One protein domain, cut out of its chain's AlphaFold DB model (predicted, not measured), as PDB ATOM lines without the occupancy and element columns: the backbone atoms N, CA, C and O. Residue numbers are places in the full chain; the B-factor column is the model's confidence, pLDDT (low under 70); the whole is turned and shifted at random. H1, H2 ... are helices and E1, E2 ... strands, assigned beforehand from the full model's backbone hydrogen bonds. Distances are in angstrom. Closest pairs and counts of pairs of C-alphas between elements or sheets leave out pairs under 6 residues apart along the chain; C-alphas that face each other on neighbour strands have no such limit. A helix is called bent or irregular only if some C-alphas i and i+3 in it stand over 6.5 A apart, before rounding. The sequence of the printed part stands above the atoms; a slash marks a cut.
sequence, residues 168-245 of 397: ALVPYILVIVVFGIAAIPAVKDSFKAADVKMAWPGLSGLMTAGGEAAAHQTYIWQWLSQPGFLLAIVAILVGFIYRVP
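What this domain is: This is residues 168 to 245 of the 397 residues of the protein "L-lactate permease" of Cutibacterium acnes JCM 18916 (UniProt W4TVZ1). A two-strand hairpin, E1 and E2, forms a narrow neck; beyond it the long loop of residues 200 to 217 makes one end of the domain, and at the other end H1 and H3 make a pair of helices running opposite ways. H2 makes a corner with the end of H1 and leads into the hairpin. The 78 printed residues have three named helices and two named strands, in the order H1 H2 E1 E2 H3; the sheet is antiparallel and the class mostly helix. The whole is extended, with a radius of gyration of the C-alphas of 18.2 A, and spans 55 by 28 by 19 A.

How they stand to each other: E1, residues 196 to 199, and E2, residues 218 to 221, form an antiparallel hairpin at 149 degrees. N 198 and O 219, and N 219 and O 198, are each 2.8 A apart, within hydrogen-bond range. H1, residues 168 to 182, touches H3, residues 227 to 241, at a steep tilt of 44 degrees, opposite ways; their closest C-alphas, Leu 174 and Val 234, are 6.1 A apart. H1 and H2, residues 185 to 193, are close but not clearly touching, about perpendicular at 79 degrees; their closest C-alphas, Ala 182 and Lys 188, are 5.6 A apart. H2 and H3 are apart. Every O i to N i+4 pair is within hydrogen-bond range in H2 and H3, and 10 of 11 in H1.

Where its parts are: E1 is 10.1 A long and E2 9.7 A. H1 begins at C-alpha 168 (456.916, 335.468, 527.940) and is 23.1 A long; it is irregular, with C-alphas 168 and 171 7.3 A apart. H2 is 12.1 A long. H3, 21.3 A, ends at C-alpha 241 (457.140, 332.184, 516.955).

The domain as a whole: The C-alphas farthest apart, Gly 210 and Arg 243, are 57.4 A apart. The printed part has no cut. The link E1 to E2, 18 residues, is long; the others are tight. Mean pLDDT of the printed part is 86.5, and no printed residue is under 70.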
ATOM      1  N   ALA A 168     456.992 334.043 527.598       85.94
ATOM      2  CA  ALA A 168     456.916 335.468 527.940       85.94
ATOM      3  C   ALA A 168     458.270 336.216 527.866       85.94
ATOM      4  O   ALA A 168     458.287 337.432 527.666       85.94
ATOM      5  N   LEU A 169     459.401 335.511 527.990       86.62
ATOM      6  CA  LEU A 169     460.751 336.083 527.915       86.62
ATOM      7  C   LEU A 169     461.335 336.106 526.493       86.62
ATOM      8  O   LEU A 169     462.277 336.862 526.242       86.62
ATOM      9  N   VAL A 170     460.784 335.324 525.557       91.00
ATOM     10  CA  VAL A 170     461.306 335.172 524.185       91.00
ATOM     11  C   VAL A 170     461.535 336.508 523.465       91.00
ATOM     12  O   VAL A 170     462.610 336.660 522.885       91.00
ATOM     13  N   PRO A 171     460.630 337.509 523.509       90.12
ATOM     14  CA  PRO A 171     460.843 338.771 522.805       90.12
ATOM     15  C   PRO A 171     462.091 339.502 523.306       90.12
ATOM     16  O   PRO A 171     462.869 340.008 522.506       90.12
ATOM     17  N   TYR A 172     462.336 339.497 524.618       88.31
ATOM     18  CA  TYR A 172     463.511 340.134 525.215       88.31
ATOM     19  C   TYR A 172     464.800 339.386 524.872       88.31
ATOM     20  O   TYR A 172     465.805 340.015 524.540       88.31
ATOM     21  N   ILE A 173     464.761 338.049 524.893       89.62
ATOM     22  CA  ILE A 173     465.890 337.207 524.475       89.62
ATOM     23  C   ILE A 173     466.224 337.475 523.003       89.62
ATOM     24  O   ILE A 173     467.391 337.663 522.669       89.62
ATOM     25  N   LEU A 174     465.218 337.568 522.130       92.75
ATOM     26  CA  LEU A 174     465.422 337.890 520.719       92.75
ATOM     27  C   LEU A 174     466.028 339.278 520.518       92.75
ATOM     28  O   LEU A 174     466.925 339.407 519.691       92.75
ATOM     29  N   VAL A 175     465.607 340.296 521.281       90.69
ATOM     30  CA  VAL A 175     466.263 341.612 521.224       90.69
ATOM     31  C   VAL A 175     467.744 341.486 521.579       90.69
ATOM     32  O   VAL A 175     468.579 341.983 520.828       90.69
ATOM     33  N   ILE A 176     468.085 340.786 522.667       89.25
ATOM     34  CA  ILE A 176     469.483 340.585 523.082       89.25
ATOM     35  C   ILE A 176     470.282 339.877 521.982       89.25
ATOM     36  O   ILE A 176     471.370 340.329 521.629       89.25
ATOM     37  N   VAL A 177     469.744 338.793 521.420       91.69
ATOM     38  CA  VAL A 177     470.424 337.989 520.395       91.69
ATOM     39  C   VAL A 177     470.609 338.779 519.099       91.69
ATOM     40  O   VAL A 177     471.726 338.863 518.596       91.69
ATOM     41  N   VAL A 178     469.549 339.398 518.568       92.25
ATOM     42  CA  VAL A 178     469.599 340.131 517.292       92.25
ATOM     43  C   VAL A 178     470.554 341.318 517.377       92.25
ATOM     44  O   VAL A 178     471.406 341.487 516.505       92.25
ATOM     45  N   PHE A 179     470.467 342.121 518.437       88.94
ATOM     46  CA  PHE A 179     471.378 343.251 518.618       88.94
ATOM     47  C   PHE A 179     472.802 342.810 518.964       88.94
ATOM     48  O   PHE A 179     473.750 343.467 518.543       88.94
ATOM     49  N   GLY A 180     472.968 341.700 519.689       87.69
ATOM     50  CA  GLY A 180     474.277 341.105 519.952       87.69
ATOM     51  C   GLY A 180     474.979 340.681 518.661       87.69
ATOM     52  O   GLY A 180     476.139 341.029 518.455       87.69
ATOM     53  N   ILE A 181     474.257 340.018 517.751       90.12
ATOM     54  CA  ILE A 181     474.765 339.651 516.419       90.12
ATOM     55  C   ILE A 181     475.072 340.906 515.594       90.12
ATOM     56  O   ILE A 181     476.144 341.002 515.001       90.12
ATOM     57  N   ALA A 182     474.174 341.895 515.588       87.81
ATOM     58  CA  ALA A 182     474.368 343.145 514.850       87.81
ATOM     59  C   ALA A 182     475.562 343.980 515.347       87.81
ATOM     60  O   ALA A 182     476.090 344.805 514.602       87.81
ATOM     61  N   ALA A 183     475.997 343.782 516.593       84.31
ATOM     62  CA  ALA A 183     477.154 344.463 517.162       84.31
ATOM     63  C   ALA A 183     478.502 343.828 516.776       84.31
ATOM     64  O   ALA A 183     479.539 344.463 516.982       84.31
ATOM     65  N   ILE A 184     478.510 342.616 516.205       88.00
ATOM     66  CA  ILE A 184     479.726 341.981 515.683       88.00
ATOM     67  C   ILE A 184     480.288 342.865 514.557       88.00
ATOM     68  O   ILE A 184     479.533 343.183 513.633       88.00
ATOM     69  N   PRO A 185     481.587 343.239 514.572       85.56
ATOM     70  CA  PRO A 185     482.160 344.181 513.605       85.56
ATOM     71  C   PRO A 185     481.833 343.851 512.144       85.56
ATOM     72  O   PRO A 185     481.315 344.699 511.429       85.56
ATOM     73  N   ALA A 186     481.996 342.587 511.740       89.12
ATOM     74  CA  ALA A 186     481.695 342.135 510.379       89.12
ATOM     75  C   ALA A 186     480.229 342.373 509.959       89.12
ATOM     76  O   ALA A 186     479.957 342.778 508.828       89.12
ATOM     77  N   VAL A 187     479.272 342.154 510.866       88.00
ATOM     78  CA  VAL A 187     477.838 342.367 510.603       88.00
ATOM     79  C   VAL A 187     477.525 343.860 510.576       88.00
ATOM     80  O   VAL A 187     476.848 344.341 509.668       88.00
ATOM     81  N   LYS A 188     478.070 344.612 511.538       84.38
ATOM     82  CA  LYS A 188     477.911 346.064 511.634       84.38
ATOM     83  C   LYS A 188     478.410 346.773 510.377       84.38
ATOM     84  O   LYS A 188     477.726 347.656 509.864       84.38
ATOM     85  N   ASP A 189     479.577 346.384 509.875       86.38
ATOM     86  CA  ASP A 189     480.168 346.974 508.675       86.38
ATOM     87  C   ASP A 189     479.378 346.595 507.417       86.38
ATOM     88  O   ASP A 189     479.166 347.440 506.549       86.38
ATOM     89  N   SER A 190     478.824 345.379 507.371       88.00
ATOM     90  CA  SER A 190     477.906 344.957 506.303       88.00
ATOM     91  C   SER A 190     476.620 345.794 506.280       88.00
ATOM     92  O   SER A 190     476.162 346.193 505.213       88.00
ATOM     93  N   PHE A 191     476.047 346.121 507.443       86.50
ATOM     94  CA  PHE A 191     474.877 347.004 507.514       86.50
ATOM     95  C   PHE A 191     475.203 348.448 507.140       86.50
ATOM     96  O   PHE A 191     474.401 349.084 506.463       86.50
ATOM     97  N   LYS A 192     476.377 348.958 507.532       84.00
ATOM     98  CA  LYS A 192     476.843 350.290 507.121       84.00
ATOM     99  C   LYS A 192     477.104 350.389 505.620       84.00
ATOM    100  O   LYS A 192     476.906 351.452 505.047       84.00
ATOM    101  N   ALA A 193     477.535 349.305 504.975       85.44
ATOM    102  CA  ALA A 193     477.739 349.284 503.528       85.44
ATOM    103  C   ALA A 193     476.434 349.505 502.739       85.44
ATOM    104  O   ALA A 193     476.481 349.946 501.594       85.44
ATOM    105  N   ALA A 194     475.276 349.240 503.352       86.25
ATOM    106  CA  ALA A 194     473.966 349.530 502.777       86.25
ATOM    107  C   ALA A 194     473.504 350.988 502.988       86.25
ATOM    108  O   ALA A 194     472.426 351.357 502.518       86.25
ATOM    109  N   ASP A 195     474.277 351.817 503.699       87.56
ATOM    110  CA  ASP A 195     473.930 353.218 503.924       87.56
ATOM    111  C   ASP A 195     474.176 354.042 502.653       87.56
ATOM    112  O   ASP A 195     475.250 354.002 502.049       87.56
ATOM    113  N   VAL A 196     473.187 354.849 502.261       87.19
ATOM    114  CA  VAL A 196     473.255 355.658 501.036       87.19
ATOM    115  C   VAL A 196     473.542 357.107 501.396       87.19
ATOM    116  O   VAL A 196     472.801 357.731 502.156       87.19
ATOM    117  N   LYS A 197     474.610 357.670 500.831       87.94
ATOM    118  CA  LYS A 197     474.921 359.097 500.962       87.94
ATOM    119  C   LYS A 197     474.167 359.887 499.899       87.94
ATOM    120  O   LYS A 197     474.225 359.553 498.720       87.94
ATOM    121  N   MET A 198     473.494 360.949 500.318       86.94
ATOM    122  CA  MET A 198     472.770 361.862 499.444       86.94
ATOM    123  C   MET A 198     473.150 363.299 499.794       86.94
ATOM    124  O   MET A 198     473.095 363.692 500.957       86.94
ATOM    125  N   ALA A 199     473.512 364.096 498.790       85.25
ATOM    126  CA  ALA A 199     473.675 365.533 498.977       85.25
ATOM    127  C   ALA A 199     472.309 366.156 499.287       85.25
ATOM    128  O   ALA A 199     471.344 365.942 498.547       85.25
ATOM    129  N   TRP A 200     472.212 366.899 500.388       84.06
ATOM    130  CA  TRP A 200     470.950 367.530 500.747       84.06
ATOM    131  C   TRP A 200     470.729 368.787 499.887       84.06
ATOM    132  O   TRP A 200     471.618 369.645 499.825       84.06
ATOM    133  N   PRO A 201     469.572 368.930 499.212       85.25
ATOM    134  CA  PRO A 201     469.315 370.082 498.354       85.25
ATOM    135  C   PRO A 201     469.446 371.410 499.111       85.25
ATOM    136  O   PRO A 201     468.912 371.566 500.206       85.25
ATOM    137  N   GLY A 202     470.144 372.377 498.512       84.56
ATOM    138  CA  GLY A 202     470.297 373.728 499.068       84.56
ATOM    139  C   GLY A 202     471.389 373.896 500.131       84.56
ATOM    140  O   GLY A 202     471.605 375.020 500.569       84.56
ATOM    141  N   LEU A 203     472.107 372.831 500.515       85.50
ATOM    142  CA  LEU A 203     473.204 372.916 501.494       85.50
ATOM    143  C   LEU A 203     474.608 372.905 500.875       85.50
ATOM    144  O   LEU A 203     475.574 373.058 501.605       85.50
ATOM    145  N   SER A 204     474.764 372.794 499.554       83.44
ATOM    146  CA  SER A 204     476.084 372.671 498.900       83.44
ATOM    147  C   SER A 204     477.061 373.828 499.170       83.44
ATOM    148  O   SER A 204     478.271 373.630 499.100       83.44
ATOM    149  N   GLY A 205     476.557 375.026 499.481       84.62
ATOM    150  CA  GLY A 205     477.374 376.192 499.840       84.62
ATOM    151  C   GLY A 205     477.684 376.325 501.334       84.62
ATOM    152  O   GLY A 205     478.364 377.271 501.722       84.62
ATOM    153  N   LEU A 206     477.172 375.431 502.188       84.62
ATOM    154  CA  LEU A 206     477.317 375.542 503.638       84.62
ATOM    155  C   LEU A 206     478.761 375.253 504.061       84.62
ATOM    156  O   LEU A 206     479.245 374.135 503.889       84.62
ATOM    157  N   MET A 207     479.442 376.231 504.644       83.19
ATOM    158  CA  MET A 207     480.837 376.089 505.060       83.19
ATOM    159  C   MET A 207     480.949 376.143 506.582       83.19
ATOM    160  O   MET A 207     480.156 376.787 507.264       83.19
ATOM    161  N   THR A 208     481.943 375.449 507.120       76.88
ATOM    162  CA  THR A 208     482.347 375.571 508.520       76.88
ATOM    163  C   THR A 208     483.021 376.925 508.760       76.88
ATOM    164  O   THR A 208     483.441 377.602 507.823       76.88
ATOM    165  N   ALA A 209     483.200 377.303 510.029       70.75
ATOM    166  CA  ALA A 209     483.924 378.524 510.395       70.75
ATOM    167  C   ALA A 209     485.381 378.555 509.878       70.75
ATOM    168  O   ALA A 209     485.953 379.632 509.737       70.75
ATOM    169  N   GLY A 210     485.972 377.390 509.578       72.50
ATOM    170  CA  GLY A 210     487.303 377.262 508.978       72.50
ATOM    171  C   GLY A 210     487.325 377.305 507.444       72.50
ATOM    172  O   GLY A 210     488.396 377.173 506.862       72.50
ATOM    173  N   GLY A 211     486.175 377.469 506.780       77.31
ATOM    174  CA  GLY A 211     486.069 377.518 505.315       77.31
ATOM    175  C   GLY A 211     485.982 376.153 504.618       77.31
ATOM    176  O   GLY A 211     485.892 376.098 503.397       77.31
ATOM    177  N   GLU A 212     485.976 375.046 505.366       82.38
ATOM    178  CA  GLU A 212     485.755 373.702 504.815       82.38
ATOM    179  C   GLU A 212     484.261 373.422 504.599       82.38
ATOM    180  O   GLU A 212     483.414 373.983 505.296       82.38
ATOM    181  N   ALA A 213     483.919 372.514 503.681       82.19
ATOM    182  CA  ALA A 213     482.539 372.074 503.473       82.19
ATOM    183  C   ALA A 213     481.945 371.466 504.758       82.19
ATOM    184  O   ALA A 213     482.538 370.579 505.373       82.19
ATOM    185  N   ALA A 214     480.763 371.929 505.169       80.31
ATOM    186  CA  ALA A 214     480.115 371.436 506.379       80.31
ATOM    187  C   ALA A 214     479.702 369.958 506.249       80.31
ATOM    188  O   ALA A 214     479.174 369.524 505.226       80.31
ATOM    189  N   ALA A 215     479.851 369.173 507.320       76.50
ATOM    190  CA  ALA A 215     479.435 367.765 507.319       76.50
ATOM    191  C   ALA A 215     477.932 367.591 507.005       76.50
ATOM    192  O   ALA A 215     477.533 366.595 506.404       76.50
ATOM    193  N   HIS A 216     477.108 368.586 507.350       78.88
ATOM    194  CA  HIS A 216     475.666 368.596 507.094       78.88
ATOM    195  C   HIS A 216     475.284 368.802 505.617       78.88
ATOM    196  O   HIS A 216     474.115 368.649 505.273       78.88
ATOM    197  N   GLN A 217     476.243 369.065 504.716       83.12
ATOM    198  CA  GLN A 217     475.986 369.062 503.268       83.12
ATOM    199  C   GLN A 217     475.526 367.688 502.752       83.12
ATOM    200  O   GLN A 217     474.801 367.593 501.758       83.12
ATOM    201  N   THR A 218     475.957 366.611 503.418       82.00
ATOM    202  CA  THR A 218     475.643 365.234 503.030       82.00
ATOM    203  C   THR A 218     474.763 364.580 504.085       82.00
ATOM    204  O   THR A 218     475.159 364.423 505.238       82.00
ATOM    205  N   TYR A 219     473.580 364.128 503.682       83.56
ATOM    206  CA  TYR A 219     472.728 363.289 504.508       83.56
ATOM    207  C   TYR A 219     473.030 361.810 504.246       83.56
ATOM    208  O   TYR A 219     473.147 361.376 503.101       83.56
ATOM    209  N   ILE A 220     473.145 361.019 505.312       84.31
ATOM    210  CA  ILE A 220     473.358 359.570 505.220       84.31
ATOM    211  C   ILE A 220     472.041 358.868 505.550       84.31
ATOM    212  O   ILE A 220     471.584 358.894 506.695       84.31
ATOM    213  N   TRP A 221     471.437 358.236 504.545       82.38
ATOM    214  CA  TRP A 221     470.278 357.365 504.700       82.38
ATOM    215  C   TRP A 221     470.719 356.023 505.285       82.38
ATOM    216  O   TRP A 221     471.320 355.198 504.598       82.38
ATOM    217  N   GLN A 222     470.412 355.824 506.564       83.38
ATOM    218  CA  GLN A 222     470.729 354.612 507.315       83.38
ATOM    219  C   GLN A 222     469.557 353.631 507.257       83.38
ATOM    220  O   GLN A 222     468.609 353.759 508.031       83.38
ATOM    221  N   TRP A 223     469.606 352.673 506.329       81.62
ATOM    222  CA  TRP A 223     468.533 351.686 506.146       81.62
ATOM    223  C   TRP A 223     468.646 350.535 507.146       81.62
ATOM    224  O   TRP A 223     467.786 350.362 508.007       81.62
ATOM    225  N   LEU A 224     469.716 349.744 507.030       84.50
ATOM    226  CA  LEU A 224     469.900 348.514 507.808       84.50
ATOM    227  C   LEU A 224     470.650 348.757 509.119       84.50
ATOM    228  O   LEU A 224     470.492 348.010 510.081       84.50
ATOM    229  N   SER A 225     471.467 349.809 509.159       80.56
ATOM    230  CA  SER A 225     472.321 350.155 510.297       80.56
ATOM    231  C   SER A 225     471.567 350.825 511.454       80.56
ATOM    232  O   SER A 225     472.138 351.017 512.531       80.56
ATOM    233  N   GLN A 226     470.284 351.167 511.272       82.06
ATOM    234  CA  GLN A 226     469.469 351.785 512.315       82.06
ATOM    235  C   GLN A 226     468.922 350.765 513.332       82.06
ATOM    236  O   GLN A 226     468.375 349.732 512.937       82.06
ATOM    237  N   PRO A 227     468.910 351.096 514.644       82.94
ATOM    238  CA  PRO A 227     468.275 350.264 515.673       82.94
ATOM    239  C   PRO A 227     466.809 349.901 515.374       82.94
ATOM    240  O   PRO A 227     466.350 348.822 515.744       82.94
ATOM    241  N   GLY A 228     466.076 350.776 514.676       86.19
ATOM    242  CA  GLY A 228     464.687 350.532 514.278       86.19
ATOM    243  C   GLY A 228     464.520 349.335 513.335       86.19
ATOM    244  O   GLY A 228     463.572 348.569 513.491       86.19
ATOM    245  N   PHE A 229     465.462 349.120 512.411       88.75
ATOM    246  CA  PHE A 229     465.440 347.969 511.507       88.75
ATOM    247  C   PHE A 229     465.656 346.651 512.264       88.75
ATOM    248  O   PHE A 229     464.924 345.683 512.061       88.75
ATOM    249  N   LEU A 230     466.594 346.633 513.214       90.12
ATOM    250  CA  LEU A 230     466.834 345.471 514.078       90.12
ATOM    251  C   LEU A 230     465.599 345.126 514.923       90.12
ATOM    252  O   LEU A 230     465.251 343.955 515.062       90.12
ATOM    253  N   LEU A 231     464.893 346.136 515.438       90.06
ATOM    254  CA  LEU A 231     463.622 345.932 516.140       90.06
ATOM    255  C   LEU A 231     462.522 345.381 515.225       90.06
ATOM    256  O   LEU A 231     461.728 344.558 515.672       90.06
ATOM    257  N   ALA A 232     462.489 345.781 513.950       90.44
ATOM    258  CA  ALA A 232     461.557 345.214 512.978       90.44
ATOM    259  C   ALA A 232     461.836 343.721 512.732       90.44
ATOM    260  O   ALA A 232     460.897 342.926 512.721       90.44
ATOM    261  N   ILE A 233     463.111 343.316 512.628       92.19
ATOM    262  CA  ILE A 233     463.495 341.894 512.549       92.19
ATOM    263  C   ILE A 233     462.989 341.137 513.779       92.19
ATOM    264  O   ILE A 233     462.366 340.086 513.639       92.19
ATOM    265  N   VAL A 234     463.205 341.676 514.984       93.31
ATOM    266  CA  VAL A 234     462.713 341.051 516.221       93.31
ATOM    267  C   VAL A 234     461.192 340.904 516.198       93.31
ATOM    268  O   VAL A 234     460.686 339.829 516.507       93.31
ATOM    269  N   ALA A 235     460.454 341.945 515.803       91.50
ATOM    270  CA  ALA A 235     458.994 341.902 515.730       91.50
ATOM    271  C   ALA A 235     458.490 340.824 514.754       91.50
ATOM    272  O   ALA A 235     457.555 340.092 515.077       91.50
ATOM    273  N   ILE A 236     459.142 340.680 513.597       92.06
ATOM    274  CA  ILE A 236     458.838 339.636 512.610       92.06
ATOM    275  C   ILE A 236     459.090 338.241 513.199       92.06
ATOM    276  O   ILE A 236     458.220 337.374 513.122       92.06
ATOM    277  N   LEU A 237     460.246 338.027 513.837       93.94
ATOM    278  CA  LEU A 237     460.586 336.750 514.474       93.94
ATOM    279  C   LEU A 237     459.599 336.387 515.593       93.94
ATOM    280  O   LEU A 237     459.139 335.249 515.654       93.94
ATOM    281  N   VAL A 238     459.225 337.350 516.441       93.44
ATOM    282  CA  VAL A 238     458.207 337.152 517.486       93.44
ATOM    283  C   VAL A 238     456.855 336.798 516.867       93.44
ATOM    284  O   VAL A 238     456.217 335.849 517.321       93.44
ATOM    285  N   GLY A 239     456.440 337.503 515.810       92.06
ATOM    286  CA  GLY A 239     455.205 337.209 515.080       92.06
ATOM    287  C   GLY A 239     455.160 335.772 514.559       92.06
ATOM    288  O   GLY A 239     454.151 335.091 514.738       92.06
ATOM    289  N   PHE A 240     456.271 335.273 514.006       92.69
ATOM    290  CA  PHE A 240     456.383 333.880 513.567       92.69
ATOM    291  C   PHE A 240     456.332 332.878 514.725       92.69
ATOM    292  O   PHE A 240     455.579 331.906 514.651       92.69
ATOM    293  N   ILE A 241     457.087 333.105 515.805       93.75
ATOM    294  CA  ILE A 241     457.140 332.184 516.955       93.75
ATOM    295  C   ILE A 241     455.778 332.094 517.650       93.75
ATOM    296  O   ILE A 241     455.333 331.004 518.013       93.75
ATOM    297  N   TYR A 242     455.095 333.227 517.813       93.31
ATOM    298  CA  TYR A 242     453.773 333.291 518.440       93.31
ATOM    299  C   TYR A 242     452.627 332.993 517.477       93.31
ATOM    300  O   TYR A 242     451.478 332.938 517.909       93.31
ATOM    301  N   ARG A 243     452.929 332.762 516.193       93.56
ATOM    302  CA  ARG A 243     451.945 332.491 515.136       93.56
ATOM    303  C   ARG A 243     450.864 333.574 515.049       93.56
ATOM    304  O   ARG A 243     449.687 333.275 514.863       93.56
ATOM    305  N   VAL A 244     451.269 334.837 515.190       92.62
ATOM    306  CA  VAL A 244     450.361 335.983 515.065       92.62
ATOM    307  C   VAL A 244     450.031 336.198 513.582       92.62
ATOM    308  O   VAL A 244     450.954 336.252 512.765       92.62
ATOM    309  N   PRO A 245     448.749 336.344 513.201       93.06
ATOM    310  CA  PRO A 245     448.370 336.630 511.822       93.06
ATOM    311  C   PRO A 245     449.004 337.931 511.311       93.06
ATOM    312  O   PRO A 245     449.000 338.953 511.998       93.06
TER     313      PRO A 245